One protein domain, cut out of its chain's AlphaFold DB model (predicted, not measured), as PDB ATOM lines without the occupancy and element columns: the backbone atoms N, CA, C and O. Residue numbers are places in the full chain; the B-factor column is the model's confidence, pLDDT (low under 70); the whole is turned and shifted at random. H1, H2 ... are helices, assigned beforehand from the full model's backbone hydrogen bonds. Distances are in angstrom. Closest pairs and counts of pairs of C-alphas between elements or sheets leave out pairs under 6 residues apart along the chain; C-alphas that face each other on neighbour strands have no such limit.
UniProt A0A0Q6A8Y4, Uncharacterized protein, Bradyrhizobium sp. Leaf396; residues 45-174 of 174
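What this domain is: This is residues 45 to 174 of the 174 residues of an uncharacterized protein of Bradyrhizobium sp. Leaf396 (UniProt A0A0Q6A8Y4). A compact all-helix cluster, mostly crossed, has H6 in its middle, H1 and H4 at opposite ends. 130 residues are printed, with six named helices, H1 to H6, and no named strand. The radius of gyration of the C-alphas is 13.9 A, the spans 44 by 32 by 28 A.

How they stand to each other: H1, residues 45 to 61, touches H3, residues 83 to 98, at a steep tilt, 52 degrees, closest at C-alphas Gly 51 and Val 84, 4.2 A. The hub, H6, residues 157 to 172, touches, for instance, H2, residues 69 to 75, and, with residues 159 to 164 alone, H4, residues 114 to 132. H5, residues 138 to 149, touches H3 with residues 138 to 142 alone. Every O i to N i+4 pair is within hydrogen-bond range in H2, H5 and H6.

Where its parts are: H1, 24.7 A long, begins at C-alpha 45 (217.252, 170.776, 184.534); H6 ends at C-alpha 172 (205.591, 160.353, 201.822).

The domain as a whole: The printed part has no cut, one long link, residues 99 to 113, and 29 residues under pLDDT 70.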
ATOM      1  N   ASP A  45     218.056 170.219 183.450       95.88
ATOM      2  CA  ASP A  45     217.252 170.776 184.534       95.88
ATOM      3  C   ASP A  45     215.790 170.323 184.432       95.88
ATOM      4  O   ASP A  45     215.134 170.038 185.443       95.88
ATOM      5  N   ALA A  46     215.249 170.276 183.211       95.62
ATOM      6  CA  ALA A  46     213.906 169.765 182.961       95.62
ATOM      7  C   ALA A  46     213.819 168.264 183.260       95.62
ATOM      8  O   ALA A  46     212.907 167.834 183.972       95.62
ATOM      9  N   ASP A  47     214.800 167.493 182.794       95.50
ATOM     10  CA  ASP A  47     214.901 166.053 183.009       95.50
ATOM     11  C   ASP A  47     215.049 165.724 184.506       95.50
ATOM     12  O   ASP A  47     214.357 164.839 185.015       95.50
ATOM     13  N   TYR A  48     215.840 166.498 185.255       95.75
ATOM     14  CA  TYR A  48     215.944 166.374 186.712       95.75
ATOM     15  C   TYR A  48     214.599 166.604 187.421       95.75
ATOM     16  O   TYR A  48     214.160 165.785 188.234       95.75
ATOM     17  N   ARG A  49     213.883 167.689 187.094       96.31
ATOM     18  CA  ARG A  49     212.553 167.962 187.677       96.31
ATOM     19  C   ARG A  49     211.525 166.888 187.315       96.31
ATOM     20  O   ARG A  49     210.672 166.543 188.140       96.31
ATOM     21  N   MET A  50     211.609 166.347 186.104       95.00
ATOM     22  CA  MET A  50     210.766 165.244 185.656       95.00
ATOM     23  C   MET A  50     211.046 163.970 186.459       95.00
ATOM     24  O   MET A  50     210.109 163.367 186.978       95.00
ATOM     25  N   GLY A  51     212.318 163.633 186.691       94.31
ATOM     26  CA  GLY A  51     212.722 162.529 187.566       94.31
ATOM     27  C   GLY A  51     212.139 162.619 188.976       94.31
ATOM     28  O   GLY A  51     211.574 161.649 189.486       94.31
ATOM     29  N   ARG A  52     212.172 163.814 189.580       95.50
ATOM     30  CA  ARG A  52     211.533 164.065 190.886       95.50
ATOM     31  C   ARG A  52     210.025 163.791 190.863       95.50
ATOM     32  O   ARG A  52     209.469 163.302 191.843       95.50
ATOM     33  N   SER A  53     209.361 164.104 189.750       94.19
ATOM     34  CA  SER A  53     207.921 163.878 189.570       94.19
ATOM     35  C   SER A  53     207.607 162.389 189.393       94.19
ATOM     36  O   SER A  53     206.697 161.876 190.046       94.19
ATOM     37  N   TYR A  54     208.427 161.671 188.622       92.69
ATOM     38  CA  TYR A  54     208.331 160.219 188.457       92.69
ATOM     39  C   TYR A  54     208.451 159.461 189.779       92.69
ATOM     40  O   TYR A  54     207.714 158.500 189.995       92.69
ATOM     41  N   PHE A  55     209.292 159.910 190.714       92.31
ATOM     42  CA  PHE A  55     209.332 159.312 192.051       92.31
ATOM     43  C   PHE A  55     207.964 159.377 192.754       92.31
ATOM     44  O   PHE A  55     207.487 158.373 193.289       92.31
ATOM     45  N   LEU A  56     207.282 160.525 192.710       89.81
ATOM     46  CA  LEU A  56     205.961 160.673 193.330       89.81
ATOM     47  C   LEU A  56     204.903 159.795 192.652       89.81
ATOM     48  O   LEU A  56     204.027 159.255 193.330       89.81
ATOM     49  N   GLU A  57     204.976 159.630 191.333       88.69
ATOM     50  CA  GLU A  57     204.108 158.715 190.588       88.69
ATOM     51  C   GLU A  57     204.369 157.251 190.967       88.69
ATOM     52  O   GLU A  57     203.421 156.515 191.253       88.69
ATOM     53  N   ALA A  58     205.638 156.844 191.069       86.75
ATOM     54  CA  ALA A  58     206.029 155.505 191.507       86.75
ATOM     55  C   ALA A  58     205.539 155.201 192.931       86.75
ATOM     56  O   ALA A  58     205.043 154.105 193.201       86.75
ATOM     57  N   VAL A  59     205.611 156.176 193.842       86.25
ATOM     58  CA  VAL A  59     205.060 156.054 195.200       86.25
ATOM     59  C   VAL A  59     203.542 155.874 195.172       86.25
ATOM     60  O   VAL A  59     203.025 155.017 195.886       86.25
ATOM     61  N   ARG A  60     202.811 156.629 194.339       83.88
ATOM     62  CA  ARG A  60     201.346 156.482 194.209       83.88
ATOM     63  C   ARG A  60     200.953 155.113 193.656       83.88
ATOM     64  O   ARG A  60     199.975 154.533 194.122       83.88
ATOM     65  N   ALA A  61     201.726 154.593 192.704       79.06
ATOM     66  CA  ALA A  61     201.551 153.248 192.155       79.06
ATOM     67  C   ALA A  61     201.969 152.137 193.144       79.06
ATOM     68  O   ALA A  61     201.524 150.991 193.037       79.06
ATOM     69  N   SER A  62     202.786 152.470 194.147       75.69
ATOM     70  CA  SER A  62     203.189 151.570 195.232       75.69
ATOM     71  C   SER A  62     202.077 151.448 196.294       75.69
ATOM     72  O   SER A  62     202.193 151.928 197.427       75.69
ATOM     73  N   GLN A  63     200.958 150.824 195.912       63.47
ATOM     74  CA  GLN A  63     199.855 150.453 196.803       63.47
ATOM     75  C   GLN A  63     200.273 149.416 197.871       63.47
ATOM     76  O   GLN A  63     201.287 148.724 197.727       63.47
ATOM     77  N   PRO A  64     199.487 149.247 198.956       51.47
ATOM     78  CA  PRO A  64     199.641 148.113 199.867       51.47
ATOM     79  C   PRO A  64     199.544 146.788 199.087       51.47
ATOM     80  O   PRO A  64     198.480 146.431 198.595       51.47
ATOM     81  N   GLY A  65     200.669 146.083 198.940       51.31
ATOM     82  CA  GLY A  65     200.782 144.851 198.143       51.31
ATOM     83  C   GLY A  65     201.779 144.928 196.979       51.31
ATOM     84  O   GLY A  65     202.257 143.889 196.538       51.31
ATOM     85  N   THR A  66     202.179 146.128 196.537       61.84
ATOM     86  CA  THR A  66     203.213 146.338 195.500       61.84
ATOM     87  C   THR A  66     204.508 146.920 196.079       61.84
ATOM     88  O   THR A  66     205.239 147.643 195.408       61.84
ATOM     89  N   GLY A  67     204.836 146.569 197.329       64.19
ATOM     90  CA  GLY A  67     205.973 147.117 198.090       64.19
ATOM     91  C   GLY A  67     207.368 146.883 197.492       64.19
ATOM     92  O   GLY A  67     208.344 147.411 198.022       64.19
ATOM     93  N   MET A  68     207.468 146.117 196.401       74.12
ATOM     94  CA  MET A  68     208.702 145.885 195.644       74.12
ATOM     95  C   MET A  68     208.810 146.713 194.357       74.12
ATOM     96  O   MET A  68     209.884 146.757 193.768       74.12
ATOM     97  N   LEU A  69     207.749 147.413 193.932       77.12
ATOM     98  CA  LEU A  69     207.752 148.196 192.691       77.12
ATOM     99  C   LEU A  69     208.850 149.266 192.687       77.12
ATOM    100  O   LEU A  69     209.670 149.304 191.774       77.12
ATOM    101  N   LEU A  70     208.881 150.117 193.714       82.62
ATOM    102  CA  LEU A  70     209.874 151.182 193.823       82.62
ATOM    103  C   LEU A  70     211.321 150.639 193.888       82.62
ATOM    104  O   LEU A  70     212.142 151.109 193.103       82.62
ATOM    105  N   PRO A  71     211.643 149.624 194.716       80.75
ATOM    106  CA  PRO A  71     212.941 148.947 194.661       80.75
ATOM    107  C   PRO A  71     213.329 148.445 193.263       80.75
ATOM    108  O   PRO A  71     214.455 148.668 192.822       80.75
ATOM    109  N   TYR A  72     212.402 147.809 192.539       77.62
ATOM    110  CA  TYR A  72     212.664 147.314 191.185       77.62
ATOM    111  C   TYR A  72     212.933 148.434 190.179       77.62
ATOM    112  O   TYR A  72     213.826 148.291 189.348       77.62
ATOM    113  N   ILE A  73     212.202 149.549 190.266       82.81
ATOM    114  CA  ILE A  73     212.447 150.730 189.426       82.81
ATOM    115  C   ILE A  73     213.870 151.250 189.648       82.81
ATOM    116  O   ILE A  73     214.583 151.490 188.680       82.81
ATOM    117  N   VAL A  74     214.300 151.377 190.906       85.31
ATOM    118  CA  VAL A  74     215.642 151.874 191.242       85.31
ATOM    119  C   VAL A  74     216.726 150.912 190.748       85.31
ATOM    120  O   VAL A  74     217.690 151.350 190.130       85.31
ATOM    121  N   MET A  75     216.553 149.600 190.936       79.12
ATOM    122  CA  MET A  75     217.497 148.606 190.404       79.12
ATOM    123  C   MET A  75     217.574 148.624 188.869       79.12
ATOM    124  O   MET A  75     218.645 148.403 188.312       79.12
ATOM    125  N   ALA A  76     216.481 148.944 188.168       78.62
ATOM    126  CA  ALA A  76     216.477 149.079 186.709       78.62
ATOM    127  C   ALA A  76     217.257 150.309 186.193       78.62
ATOM    128  O   ALA A  76     217.524 150.393 184.996       78.62
ATOM    129  N   MET A  77     217.657 151.240 187.070       83.19
ATOM    130  CA  MET A  77     218.541 152.366 186.729       83.19
ATOM    131  C   MET A  77     220.024 151.970 186.675       83.19
ATOM    132  O   MET A  77     220.862 152.798 186.313       83.19
ATOM    133  N   TYR A  78     220.365 150.732 187.054       77.38
ATOM    134  CA  TYR A  78     221.740 150.241 187.096       77.38
ATOM    135  C   TYR A  78     222.480 150.491 185.774       77.38
ATOM    136  O   TYR A  78     221.990 150.156 184.695       77.38
ATOM    137  N   GLY A  79     223.664 151.104 185.857       71.62
ATOM    138  CA  GLY A  79     224.488 151.455 184.696       71.62
ATOM    139  C   GLY A  79     223.952 152.604 183.825       71.62
ATOM    140  O   GLY A  79     224.580 152.945 182.821       71.62
ATOM    141  N   HIS A  80     222.828 153.231 184.193       75.44
ATOM    142  CA  HIS A  80     222.138 154.247 183.389       75.44
ATOM    143  C   HIS A  80     221.727 155.479 184.211       75.44
ATOM    144  O   HIS A  80     220.563 155.871 184.212       75.44
ATOM    145  N   ILE A  81     222.688 156.120 184.881       83.19
ATOM    146  CA  ILE A  81     222.440 157.287 185.739       83.19
ATOM    147  C   ILE A  81     222.634 158.605 184.970       83.19
ATOM    148  O   ILE A  81     223.757 159.072 184.788       83.19
ATOM    149  N   GLY A  82     221.531 159.207 184.518       88.31
ATOM    150  CA  GLY A  82     221.461 160.546 183.925       88.31
ATOM    151  C   GLY A  82     220.662 161.526 184.793       88.31
ATOM    152  O   GLY A  82     220.391 161.267 185.966       88.31
ATOM    153  N   SER A  83     220.300 162.693 184.252       93.44
ATOM    154  CA  SER A  83     219.632 163.759 185.026       93.44
ATOM    155  C   SER A  83     218.265 163.342 185.578       93.44
ATOM    156  O   SER A  83     217.935 163.692 186.711       93.44
ATOM    157  N   VAL A  84     217.497 162.537 184.831       93.31
ATOM    158  CA  VAL A  84     216.209 161.998 185.303       93.31
ATOM    159  C   VAL A  84     216.410 161.092 186.517       93.31
ATOM    160  O   VAL A  84     215.717 161.236 187.523       93.31
ATOM    161  N   GLU A  85     217.376 160.176 186.457       91.31
ATOM    162  CA  GLU A  85     217.688 159.265 187.558       91.31
ATOM    163  C   GLU A  85     218.181 160.044 188.779       91.31
ATOM    164  O   GLU A  85     217.718 159.786 189.886       91.31
ATOM    165  N   HIS A  86     219.031 161.062 188.588       90.94
ATOM    166  CA  HIS A  86     219.448 161.946 189.681       90.94
ATOM    167  C   HIS A  86     218.251 162.588 190.388       90.94
ATOM    168  O   HIS A  86     218.162 162.540 191.614       90.94
ATOM    169  N   GLY A  87     217.310 163.151 189.625       93.56
ATOM    170  CA  GLY A  87     216.103 163.755 190.183       93.56
ATOM    171  C   GLY A  87     215.239 162.752 190.940       93.56
ATOM    172  O   GLY A  87     214.763 163.041 192.039       93.56
ATOM    173  N   PHE A  88     215.064 161.555 190.385       93.50
ATOM    174  CA  PHE A  88     214.301 160.489 191.028       93.50
ATOM    175  C   PHE A  88     214.930 160.062 192.361       93.50
ATOM    176  O   PHE A  88     214.242 159.995 193.382       93.50
ATOM    177  N   LEU A  89     216.238 159.788 192.359       91.25
ATOM    178  CA  LEU A  89     216.974 159.305 193.526       91.25
ATOM    179  C   LEU A  89     217.057 160.370 194.624       91.25
ATOM    180  O   LEU A  89     216.860 160.039 195.790       91.25
ATOM    181  N   ASP A  90     217.258 161.641 194.269       91.69
ATOM    182  CA  ASP A  90     217.256 162.744 195.238       91.69
ATOM    183  C   ASP A  90     215.901 162.879 195.936       91.69
ATOM    184  O   ASP A  90     215.835 162.927 197.164       91.69
ATOM    185  N   ALA A  91     214.802 162.864 195.174       92.94
ATOM    186  CA  ALA A  91     213.463 162.924 195.756       92.94
ATOM    187  C   ALA A  91     213.174 161.722 196.674       92.94
ATOM    188  O   ALA A  91     212.524 161.877 197.710       92.94
ATOM    189  N   MET A  92     213.670 160.533 196.320       91.81
ATOM    190  CA  MET A  92     213.555 159.341 197.158       91.81
ATOM    191  C   MET A  92     214.329 159.489 198.473       91.81
ATOM    192  O   MET A  92     213.772 159.217 199.537       91.81
ATOM    193  N   LEU A  93     215.589 159.927 198.413       88.31
ATOM    194  CA  LEU A  93     216.449 160.084 199.587       88.31
ATOM    195  C   LEU A  93     215.902 161.136 200.558       88.31
ATOM    196  O   LEU A  93     215.773 160.845 201.746       88.31
ATOM    197  N   GLU A  94     215.453 162.288 200.050       89.31
ATOM    198  CA  GLU A  94     214.801 163.332 200.858       89.31
ATOM    199  C   GLU A  94     213.591 162.793 201.638       89.31
ATOM    200  O   GLU A  94     213.325 163.192 202.772       89.31
ATOM    201  N   LYS A  95     212.824 161.868 201.042       89.31
ATOM    202  CA  LYS A  95     211.696 161.228 201.730       89.31
ATOM    203  C   LYS A  95     212.133 160.132 202.685       89.31
ATOM    204  O   LYS A  95     211.502 159.977 203.727       89.31
ATOM    205  N   ALA A  96     213.198 159.401 202.379       86.38
ATOM    206  CA  ALA A  96     213.744 158.408 203.295       86.38
ATOM    207  C   ALA A  96     214.243 159.053 204.601       86.38
ATOM    208  O   ALA A  96     214.030 158.487 205.668       86.38
ATOM    209  N   GLU A  97     214.817 160.258 204.549       84.06
ATOM    210  CA  GLU A  97     215.317 160.982 205.734       84.06
ATOM    211  C   GLU A  97     214.254 161.266 206.800       84.06
ATOM    212  O   GLU A  97     214.529 161.258 208.006       84.06
ATOM    213  N   VAL A  98     213.034 161.562 206.356       82.38
ATOM    214  CA  VAL A  98     211.906 161.883 207.240       82.38
ATOM    215  C   VAL A  98     210.988 160.687 207.471       82.38
ATOM    216  O   VAL A  98     210.115 160.748 208.335       82.38
ATOM    217  N   GLY A  99     211.185 159.598 206.728       82.31
ATOM    218  CA  GLY A  99     210.396 158.383 206.825       82.31
ATOM    219  C   GLY A  99     210.728 157.543 208.051       82.31
ATOM    220  O   GLY A  99     211.860 157.492 208.529       82.31
ATOM    221  N   ALA A 100     209.721 156.832 208.557       83.88
ATOM    222  CA  ALA A 100     209.958 155.765 209.518       83.88
ATOM    223  C   ALA A 100     210.747 154.633 208.844       83.88
ATOM    224  O   ALA A 100     210.403 154.224 207.729       83.88
ATOM    225  N   ALA A 101     211.768 154.118 209.533       82.31
ATOM    226  CA  ALA A 101     212.601 153.029 209.033       82.31
ATOM    227  C   ALA A 101     211.739 151.837 208.586       82.31
ATOM    228  O   ALA A 101     210.818 151.413 209.291       82.31
ATOM    229  N   ALA A 102     212.024 151.320 207.391       80.56
ATOM    230  CA  ALA A 102     211.341 150.148 206.870       80.56
ATOM    231  C   ALA A 102     211.613 148.904 207.739       80.56
ATOM    232  O   ALA A 102     212.710 148.758 208.281       80.56
ATOM    233  N   PRO A 103     210.642 147.978 207.854       79.31
ATOM    234  CA  PRO A 103     210.905 146.678 208.453       79.31
ATOM    235  C   PRO A 103     211.916 145.891 207.610       79.31
ATOM    236  O   PRO A 103     212.035 146.104 206.399       79.31
ATOM    237  N   ARG A 104     212.594 144.944 208.264       80.12
ATOM    238  CA  ARG A 104     213.499 143.996 207.608       80.12
ATOM    239  C   ARG A 104     212.772 143.187 206.529       80.12
ATOM    240  O   ARG A 104     211.581 142.892 206.652       80.12
ATOM    241  N   LEU A 105     213.513 142.833 205.490       78.31
ATOM    242  CA  LEU A 105     213.113 141.956 204.401       78.31
ATOM    243  C   LEU A 105     212.866 140.543 204.929       78.31
ATOM    244  O   LEU A 105     213.546 140.048 205.829       78.31
ATOM    245  N   THR A 106     211.888 139.858 204.365       77.25
ATOM    246  CA  THR A 106     211.672 138.429 204.609       77.25
ATOM    247  C   THR A 106     212.706 137.597 203.851       77.25
ATOM    248  O   THR A 106     213.258 138.059 202.858       77.25
ATOM    249  N   ASP A 107     212.965 136.356 204.280       74.88
ATOM    250  CA  ASP A 107     213.895 135.469 203.552       74.88
ATOM    251  C   ASP A 107     213.453 135.246 202.096       74.88
ATOM    252  O   ASP A 107     214.290 135.090 201.224       74.88
ATOM    253  N   GLY A 108     212.145 135.281 201.811       69.69
ATOM    254  CA  GLY A 108     211.631 135.171 200.442       69.69
ATOM    255  C   GLY A 108     211.841 136.423 199.582       69.69
ATOM    256  O   GLY A 108     211.779 136.335 198.360       69.69
ATOM    257  N   GLU A 109     212.077 137.584 200.197       69.94
ATOM    258  CA  GLU A 109     212.447 138.825 199.499       69.94
ATOM    259  C   GLU A 109     213.960 138.916 199.263       69.94
ATOM    260  O   GLU A 109     214.400 139.682 198.409       69.94
ATOM    261  N   MET A 110     214.740 138.118 199.995       71.12
ATOM    262  CA  MET A 110     216.183 137.972 199.846       71.12
ATOM    263  C   MET A 110     216.447 136.877 198.804       71.12
ATOM    264  O   MET A 110     216.227 135.693 199.054       71.12
ATOM    265  N   ALA A 111     216.873 137.249 197.599       59.41
ATOM    266  CA  ALA A 111     217.078 136.306 196.497       59.41
ATOM    267  C   ALA A 111     218.449 135.598 196.582       59.41
ATOM    268  O   ALA A 111     219.219 135.628 195.623       59.41
ATOM    269  N   ALA A 112     218.758 134.974 197.722       60.34
ATOM    270  CA  ALA A 112     220.099 134.485 198.042       60.34
ATOM    271  C   ALA A 112     220.171 132.969 198.312       60.34
ATOM    272  O   ALA A 112     219.295 132.389 198.957       60.34
ATOM    273  N   ASP A 113     221.262 132.335 197.861       57.88
ATOM    274  CA  ASP A 113     221.712 131.029 198.375       57.88
ATOM    275  C   ASP A 113     222.148 131.179 199.850       57.88
ATOM    276  O   ASP A 113     222.459 132.276 200.310       57.88
ATOM    277  N   ARG A 114     222.162 130.092 200.623       59.81
ATOM    278  CA  ARG A 114     222.276 130.092 202.090       59.81
ATOM    279  C   ARG A 114     223.506 130.833 202.628       59.81
ATOM    280  O   ARG A 114     223.403 131.454 203.685       59.81
ATOM    281  N   ASP A 115     224.631 130.770 201.921       63.09
ATOM    282  CA  ASP A 115     225.866 131.457 202.315       63.09
ATOM    283  C   ASP A 115     225.804 132.961 201.991       63.09
ATOM    284  O   ASP A 115     226.180 133.788 202.821       63.09
ATOM    285  N   VAL A 116     225.205 133.324 200.851       65.12
ATOM    286  CA  VAL A 116     224.945 134.717 200.442       65.12
ATOM    287  C   VAL A 116     223.922 135.377 201.373       65.12
ATOM    288  O   VAL A 116     224.047 136.549 201.720       65.12
ATOM    289  N   LEU A 117     222.948 134.607 201.865       70.62
ATOM    290  CA  LEU A 117     221.904 135.101 202.758       70.62
ATOM    291  C   LEU A 117     222.483 135.657 204.067       70.62
ATOM    292  O   LEU A 117     221.971 136.647 204.579       70.62
ATOM    293  N   LEU A 118     223.538 135.055 204.623       73.06
ATOM    294  CA  LEU A 118     224.144 135.540 205.869       73.06
ATOM    295  C   LEU A 118     224.849 136.889 205.682       73.06
ATOM    296  O   LEU A 118     224.706 137.771 206.532       73.06
ATOM    297  N   GLU A 119     225.567 137.060 204.574       71.69
ATOM    298  CA  GLU A 119     226.242 138.316 204.234       71.69
ATOM    299  C   GLU A 119     225.227 139.417 203.914       71.69
ATOM    300  O   GLU A 119     225.295 140.513 204.475       71.69
ATOM    301  N   GLU A 120     224.206 139.116 203.111       72.31
ATOM    302  CA  GLU A 120     223.141 140.074 202.820       72.31
ATOM    303  C   GLU A 120     222.353 140.466 204.077       72.31
ATOM    304  O   GLU A 120     221.963 141.623 204.221       72.31
ATOM    305  N   ARG A 121     222.152 139.544 205.030       77.62
ATOM    306  CA  ARG A 121     221.519 139.847 206.325       77.62
ATOM    307  C   ARG A 121     222.366 140.765 207.198       77.62
ATOM    308  O   ARG A 121     221.792 141.549 207.960       77.62
ATOM    309  N   ALA A 122     223.691 140.665 207.119       77.25
ATOM    310  CA  ALA A 122     224.595 141.575 207.813       77.25
ATOM    311  C   ALA A 122     224.528 142.983 207.199       77.25
ATOM    312  O   ALA A 122     224.325 143.948 207.935       77.25
ATOM    313  N   HIS A 123     224.580 143.091 205.867       74.31
ATOM    314  CA  HIS A 123     224.439 144.368 205.156       74.31
ATOM    315  C   HIS A 123     223.061 145.014 205.360       74.31
ATOM    316  O   HIS A 123     222.956 146.217 205.593       74.31
ATOM    317  N   GLU A 124     221.990 144.218 205.331       79.31
ATOM    318  CA  GLU A 124     220.634 144.665 205.649       79.31
ATOM    319  C   GLU A 124     220.558 145.239 207.071       79.31
ATOM    320  O   GLU A 124     219.980 146.305 207.284       79.31
ATOM    321  N   GLN A 125     221.153 144.554 208.052       77.75
ATOM    322  CA  GLN A 125     221.160 145.016 209.438       77.75
ATOM    323  C   GLN A 125     221.956 146.317 209.596       77.75
ATOM    324  O   GLN A 125     221.469 147.250 210.234       77.75
ATOM    325  N   GLU A 126     223.136 146.414 208.982       77.75
ATOM    326  CA  GLU A 126     223.943 147.635 208.995       77.75
ATOM    327  C   GLU A 126     223.174 148.819 208.397       77.75
ATOM    328  O   GLU A 126     223.109 149.894 209.001       77.75
ATOM    329  N   MET A 127     222.520 148.605 207.256       76.62
ATOM    330  CA  MET A 127     221.687 149.617 206.617       76.62
ATOM    331  C   MET A 127     220.495 150.010 207.498       76.62
ATOM    332  O   MET A 127     220.153 151.190 207.598       76.62
ATOM    333  N   ALA A 128     219.867 149.041 208.168       75.44
ATOM    334  CA  ALA A 128     218.694 149.281 209.008       75.44
ATOM    335  C   ALA A 128     219.074 150.173 210.181       75.44
ATOM    336  O   ALA A 128     218.383 151.149 210.473       75.44
ATOM    337  N   ASP A 129     220.209 149.869 210.804       75.00
ATOM    338  CA  ASP A 129     220.747 150.630 211.919       75.00
ATOM    339  C   ASP A 129     221.209 152.022 211.478       75.00
ATOM    340  O   ASP A 129     220.971 153.003 212.189       75.00
ATOM    341  N   ALA A 130     221.831 152.136 210.300       75.31
ATOM    342  CA  ALA A 130     222.245 153.411 209.724       75.31
ATOM    343  C   ALA A 130     221.050 154.346 209.474       75.31
ATOM    344  O   ALA A 130     221.081 155.503 209.909       75.31
ATOM    345  N   ILE A 131     219.987 153.827 208.848       74.94
ATOM    346  CA  ILE A 131     218.735 154.548 208.583       74.94
ATOM    347  C   ILE A 131     218.038 154.907 209.900       74.94
ATOM    348  O   ILE A 131     217.718 156.072 210.134       74.94
ATOM    349  N   ALA A 132     217.841 153.931 210.795       71.31
ATOM    350  CA  ALA A 132     217.131 154.132 212.059       71.31
ATOM    351  C   ALA A 132     217.825 155.158 212.962       71.31
ATOM    352  O   ALA A 132     217.164 155.967 213.614       71.31
ATOM    353  N   CYS A 133     219.159 155.160 212.982       69.50
ATOM    354  CA  CYS A 133     219.929 156.111 213.775       69.50
ATOM    355  C   CYS A 133     220.182 157.445 213.054       69.50
ATOM    356  O   CYS A 133     220.871 158.293 213.622       69.50
ATOM    357  N   ARG A 134     219.705 157.625 211.810       69.44
ATOM    358  CA  ARG A 134     220.052 158.763 210.934       69.44
ATOM    359  C   ARG A 134     221.562 159.028 210.882       69.44
ATOM    360  O   ARG A 134     222.009 160.171 210.834       69.44
ATOM    361  N   LYS A 135     222.357 157.959 210.973       62.84
ATOM    362  CA  LYS A 135     223.822 158.033 211.099       62.84
ATOM    363  C   LYS A 135     224.488 158.447 209.800       62.84
ATOM    364  O   LYS A 135     225.617 158.930 209.824       62.84
ATOM    365  N   TRP A 136     223.821 158.225 208.677       63.38
ATOM    366  CA  TRP A 136     224.330 158.641 207.385       63.38
ATOM    367  C   TRP A 136     223.893 160.070 207.119       63.38
ATOM    368  O   TRP A 136     222.702 160.371 207.070       63.38
ATOM    369  N   ALA A 137     224.883 160.946 206.944       68.25
ATOM    370  CA  ALA A 137     224.630 162.233 206.325       68.25
ATOM    371  C   ALA A 137     223.965 161.981 204.956       68.25
ATOM    372  O   ALA A 137     224.414 161.072 204.246       68.25
ATOM    373  N   PRO A 138     222.938 162.756 204.575       66.81
ATOM    374  CA  PRO A 138     222.251 162.634 203.287       66.81
ATOM    375  C   PRO A 138     223.194 162.459 202.095       66.81
ATOM    376  O   PRO A 138     223.033 161.543 201.290       66.81
ATOM    377  N   ASP A 139     224.252 163.268 202.057       67.75
ATOM    378  CA  ASP A 139     225.265 163.242 201.002       67.75
ATOM    379  C   ASP A 139     226.021 161.911 200.938       67.75
ATOM    380  O   ASP A 139     226.357 161.438 199.858       67.75
ATOM    381  N   MET A 140     226.263 161.269 202.082       72.06
ATOM    382  CA  MET A 140     226.944 159.976 202.135       72.06
ATOM    383  C   MET A 140     226.020 158.848 201.672       72.06
ATOM    384  O   MET A 140     226.444 157.992 200.901       72.06
ATOM    385  N   MET A 141     224.739 158.892 202.054       73.75
ATOM    386  CA  MET A 141     223.732 157.947 201.561       73.75
ATOM    387  C   MET A 141     223.533 158.081 200.047       73.75
ATOM    388  O   MET A 141     223.416 157.075 199.347       73.75
ATOM    389  N   LYS A 142     223.581 159.318 199.534       75.00
ATOM    390  CA  LYS A 142     223.616 159.615 198.103       75.00
ATOM    391  C   LYS A 142     224.849 158.990 197.453       75.00
ATOM    392  O   LYS A 142     224.698 158.145 196.582       75.00
ATOM    393  N   VAL A 143     226.061 159.316 197.899       76.94
ATOM    394  CA  VAL A 143     227.298 158.759 197.315       76.94
ATOM    395  C   VAL A 143     227.272 157.227 197.274       76.94
ATOM    396  O   VAL A 143     227.546 156.656 196.221       76.94
ATOM    397  N   CYS A 144     226.871 156.565 198.362       74.81
ATOM    398  CA  CYS A 144     226.767 155.106 198.410       74.81
ATOM    399  C   CYS A 144     225.723 154.561 197.425       74.81
ATOM    400  O   CYS A 144     226.014 153.629 196.681       74.81
ATOM    401  N   LEU A 145     224.521 155.145 197.367       77.25
ATOM    402  CA  LEU A 145     223.467 154.693 196.451       77.25
ATOM    403  C   LEU A 145     223.873 154.841 194.981       77.25
ATOM    404  O   LEU A 145     223.641 153.943 194.174       77.25
ATOM    405  N   PHE A 146     224.510 155.957 194.642       75.19
ATOM    406  CA  PHE A 146     224.998 156.206 193.292       75.19
ATOM    407  C   PHE A 146     226.167 155.281 192.929       75.19
ATOM    408  O   PHE A 146     226.199 154.776 191.812       75.19
ATOM    409  N   ALA A 147     227.081 154.999 193.863       71.62
ATOM    410  CA  ALA A 147     228.166 154.036 193.658       71.62
ATOM    411  C   ALA A 147     227.639 152.606 193.434       71.62
ATOM    412  O   ALA A 147     228.076 151.933 192.496       71.62
ATOM    413  N   MET A 148     226.644 152.183 194.224       74.00
ATOM    414  CA  MET A 148     225.954 150.898 194.054       74.00
ATOM    415  C   MET A 148     225.297 150.789 192.670       74.00
ATOM    416  O   MET A 148     225.465 149.793 191.970       74.00
ATOM    417  N   LEU A 149     224.584 151.830 192.230       73.69
ATOM    418  CA  LEU A 149     223.896 151.827 190.932       73.69
ATOM    419  C   LEU A 149     224.830 152.019 189.728       73.69
ATOM    420  O   LEU A 149     224.499 151.594 188.622       73.69
ATOM    421  N   ALA A 150     225.996 152.635 189.922       68.62
ATOM    422  CA  ALA A 150     227.031 152.752 188.898       68.62
ATOM    423  C   ALA A 150     227.810 151.439 188.676       68.62
ATOM    424  O   ALA A 150     228.633 151.376 187.764       68.62
ATOM    425  N   GLY A 151     227.559 150.400 189.485       63.53
ATOM    426  CA  GLY A 151     228.244 149.110 189.387       63.53
ATOM    427  C   GLY A 151     229.655 149.102 189.969       63.53
ATOM    428  O   GLY A 151     230.461 148.256 189.591       63.53
ATOM    429  N   VAL A 152     229.966 150.052 190.859       57.50
ATOM    430  CA  VAL A 152     231.264 150.118 191.552       57.50
ATOM    431  C   VAL A 152     231.311 149.119 192.711       57.50
ATOM    432  O   VAL A 152     232.329 148.457 192.892       57.50
ATOM    433  N   ASP A 153     230.192 148.954 193.421       54.66
ATOM    434  CA  ASP A 153     230.008 147.947 194.469       54.66
ATOM    435  C   ASP A 153     229.080 146.842 193.940       54.66
ATOM    436  O   ASP A 153     227.888 147.056 193.717       54.66
ATOM    437  N   GLY A 154     229.652 145.672 193.648       46.75
ATOM    438  CA  GLY A 154     228.962 144.548 193.011       46.75
ATOM    439  C   GLY A 154     227.829 143.916 193.836       46.75
ATOM    440  O   GLY A 154     227.827 143.955 195.062       46.75
ATOM    441  N   GLU A 155     226.886 143.319 193.098       50.84
ATOM    442  CA  GLU A 155     225.884 142.266 193.393       50.84
ATOM    443  C   GLU A 155     224.973 142.338 194.647       50.84
ATOM    444  O   GLU A 155     223.857 141.831 194.575       50.84
ATOM    445  N   HIS A 156     225.309 143.042 195.733       55.34
ATOM    446  CA  HIS A 156     224.496 143.085 196.974       55.34
ATOM    447  C   HIS A 156     223.552 144.297 197.080       55.34
ATOM    448  O   HIS A 156     223.064 144.672 198.148       55.34
ATOM    449  N   VAL A 157     223.273 144.912 195.937       59.41
ATOM    450  CA  VAL A 157     222.593 146.204 195.788       59.41
ATOM    451  C   VAL A 157     221.093 146.130 196.146       59.41
ATOM    452  O   VAL A 157     220.479 147.127 196.532       59.41
ATOM    453  N   GLY A 158     220.496 144.934 196.092       70.44
ATOM    454  CA  GLY A 158     219.052 144.734 196.248       70.44
ATOM    455  C   GLY A 158     218.500 145.051 197.640       70.44
ATOM    456  O   GLY A 158     217.487 145.750 197.749       70.44
ATOM    457  N   ALA A 159     219.147 144.587 198.715       73.88
ATOM    458  CA  ALA A 159     218.614 144.731 200.074       73.88
ATOM    459  C   ALA A 159     218.639 146.191 200.558       73.88
ATOM    460  O   ALA A 159     217.623 146.722 201.020       73.88
ATOM    461  N   ALA A 160     219.777 146.867 200.370       76.44
ATOM    462  CA  ALA A 160     219.960 148.266 200.746       76.44
ATOM    463  C   ALA A 160     218.985 149.192 200.001       76.44
ATOM    464  O   ALA A 160     218.269 149.977 200.628       76.44
ATOM    465  N   ILE A 161     218.885 149.045 198.673       80.88
ATOM    466  CA  ILE A 161     217.922 149.802 197.859       80.88
ATOM    467  C   ILE A 161     216.497 149.557 198.337       80.88
ATOM    468  O   ILE A 161     215.722 150.505 198.478       80.88
ATOM    469  N   THR A 162     216.143 148.298 198.606       81.75
ATOM    470  CA  THR A 162     214.777 147.951 199.003       81.75
ATOM    471  C   THR A 162     214.385 148.638 200.306       81.75
ATOM    472  O   THR A 162     213.281 149.178 200.419       81.75
ATOM    473  N   MET A 163     215.292 148.684 201.278       83.31
ATOM    474  CA  MET A 163     215.041 149.348 202.551       83.31
ATOM    475  C   MET A 163     214.944 150.867 202.434       83.31
ATOM    476  O   MET A 163     214.036 151.460 203.024       83.31
ATOM    477  N   ILE A 164     215.827 151.500 201.657       86.06
ATOM    478  CA  ILE A 164     215.781 152.949 201.411       86.06
ATOM    479  C   ILE A 164     214.467 153.314 200.710       86.06
ATOM    480  O   ILE A 164     213.745 154.195 201.174       86.06
ATOM    481  N   ALA A 165     214.099 152.585 199.656       86.88
ATOM    482  CA  ALA A 165     212.862 152.802 198.911       86.88
ATOM    483  C   ALA A 165     211.610 152.645 199.795       86.88
ATOM    484  O   ALA A 165     210.709 153.485 199.762       86.88
ATOM    485  N   ARG A 166     211.547 151.609 200.642       85.56
ATOM    486  CA  ARG A 166     210.432 151.422 201.590       85.56
ATOM    487  C   ARG A 166     210.372 152.529 202.642       85.56
ATOM    488  O   ARG A 166     209.286 153.003 202.970       85.56
ATOM    489  N   THR A 167     211.526 152.969 203.135       86.69
ATOM    490  CA  THR A 167     211.619 154.088 204.083       86.69
ATOM    491  C   THR A 167     211.136 155.385 203.426       86.69
ATOM    492  O   THR A 167     210.355 156.125 204.023       86.69
ATOM    493  N   ALA A 168     211.489 155.617 202.158       88.12
ATOM    494  CA  ALA A 168     210.998 156.750 201.379       88.12
ATOM    495  C   ALA A 168     209.469 156.736 201.225       88.12
ATOM    496  O   ALA A 168     208.822 157.764 201.431       88.12
ATOM    497  N   ILE A 169     208.865 155.573 200.952       86.62
ATOM    498  CA  ILE A 169     207.400 155.430 200.919       86.62
ATOM    499  C   ILE A 169     206.788 155.856 202.261       86.62
ATOM    500  O   ILE A 169     205.813 156.608 202.272       86.62
ATOM    501  N   ASN A 170     207.363 155.449 203.395       85.06
ATOM    502  CA  ASN A 170     206.867 155.860 204.712       85.06
ATOM    503  C   ASN A 170     206.941 157.386 204.909       85.06
ATOM    504  O   ASN A 170     205.985 157.986 205.405       85.06
ATOM    505  N   GLY A 171     208.017 158.034 204.455       82.56
ATOM    506  CA  GLY A 171     208.185 159.490 204.541       82.56
ATOM    507  C   GLY A 171     207.264 160.306 203.632       82.56
ATOM    508  O   GLY A 171     207.080 161.498 203.853       82.56
ATOM    509  N   THR A 172     206.638 159.689 202.627       82.94
ATOM    510  CA  THR A 172     205.591 160.353 201.822       82.94
ATOM    511  C   THR A 172     204.202 160.320 202.457       82.94
ATOM    512  O   THR A 172     203.320 161.056 202.018       82.94
ATOM    513  N   ARG A 173     203.996 159.467 203.466       76.00
ATOM    514  CA  ARG A 173     202.721 159.301 204.188       76.00
ATOM    515  C   ARG A 173     202.674 160.068 205.514       76.00
ATOM    516  O   ARG A 173     201.631 160.061 206.162       76.00
ATOM    517  N   SER A 174     203.809 160.642 205.912       56.34
ATOM    518  CA  SER A 174     204.019 161.406 207.149       56.34
ATOM    519  C   SER A 174     203.724 162.883 206.911       56.34
ATOM    520  O   SER A 174     203.113 163.505 207.804       56.34
TER     521      SER A 174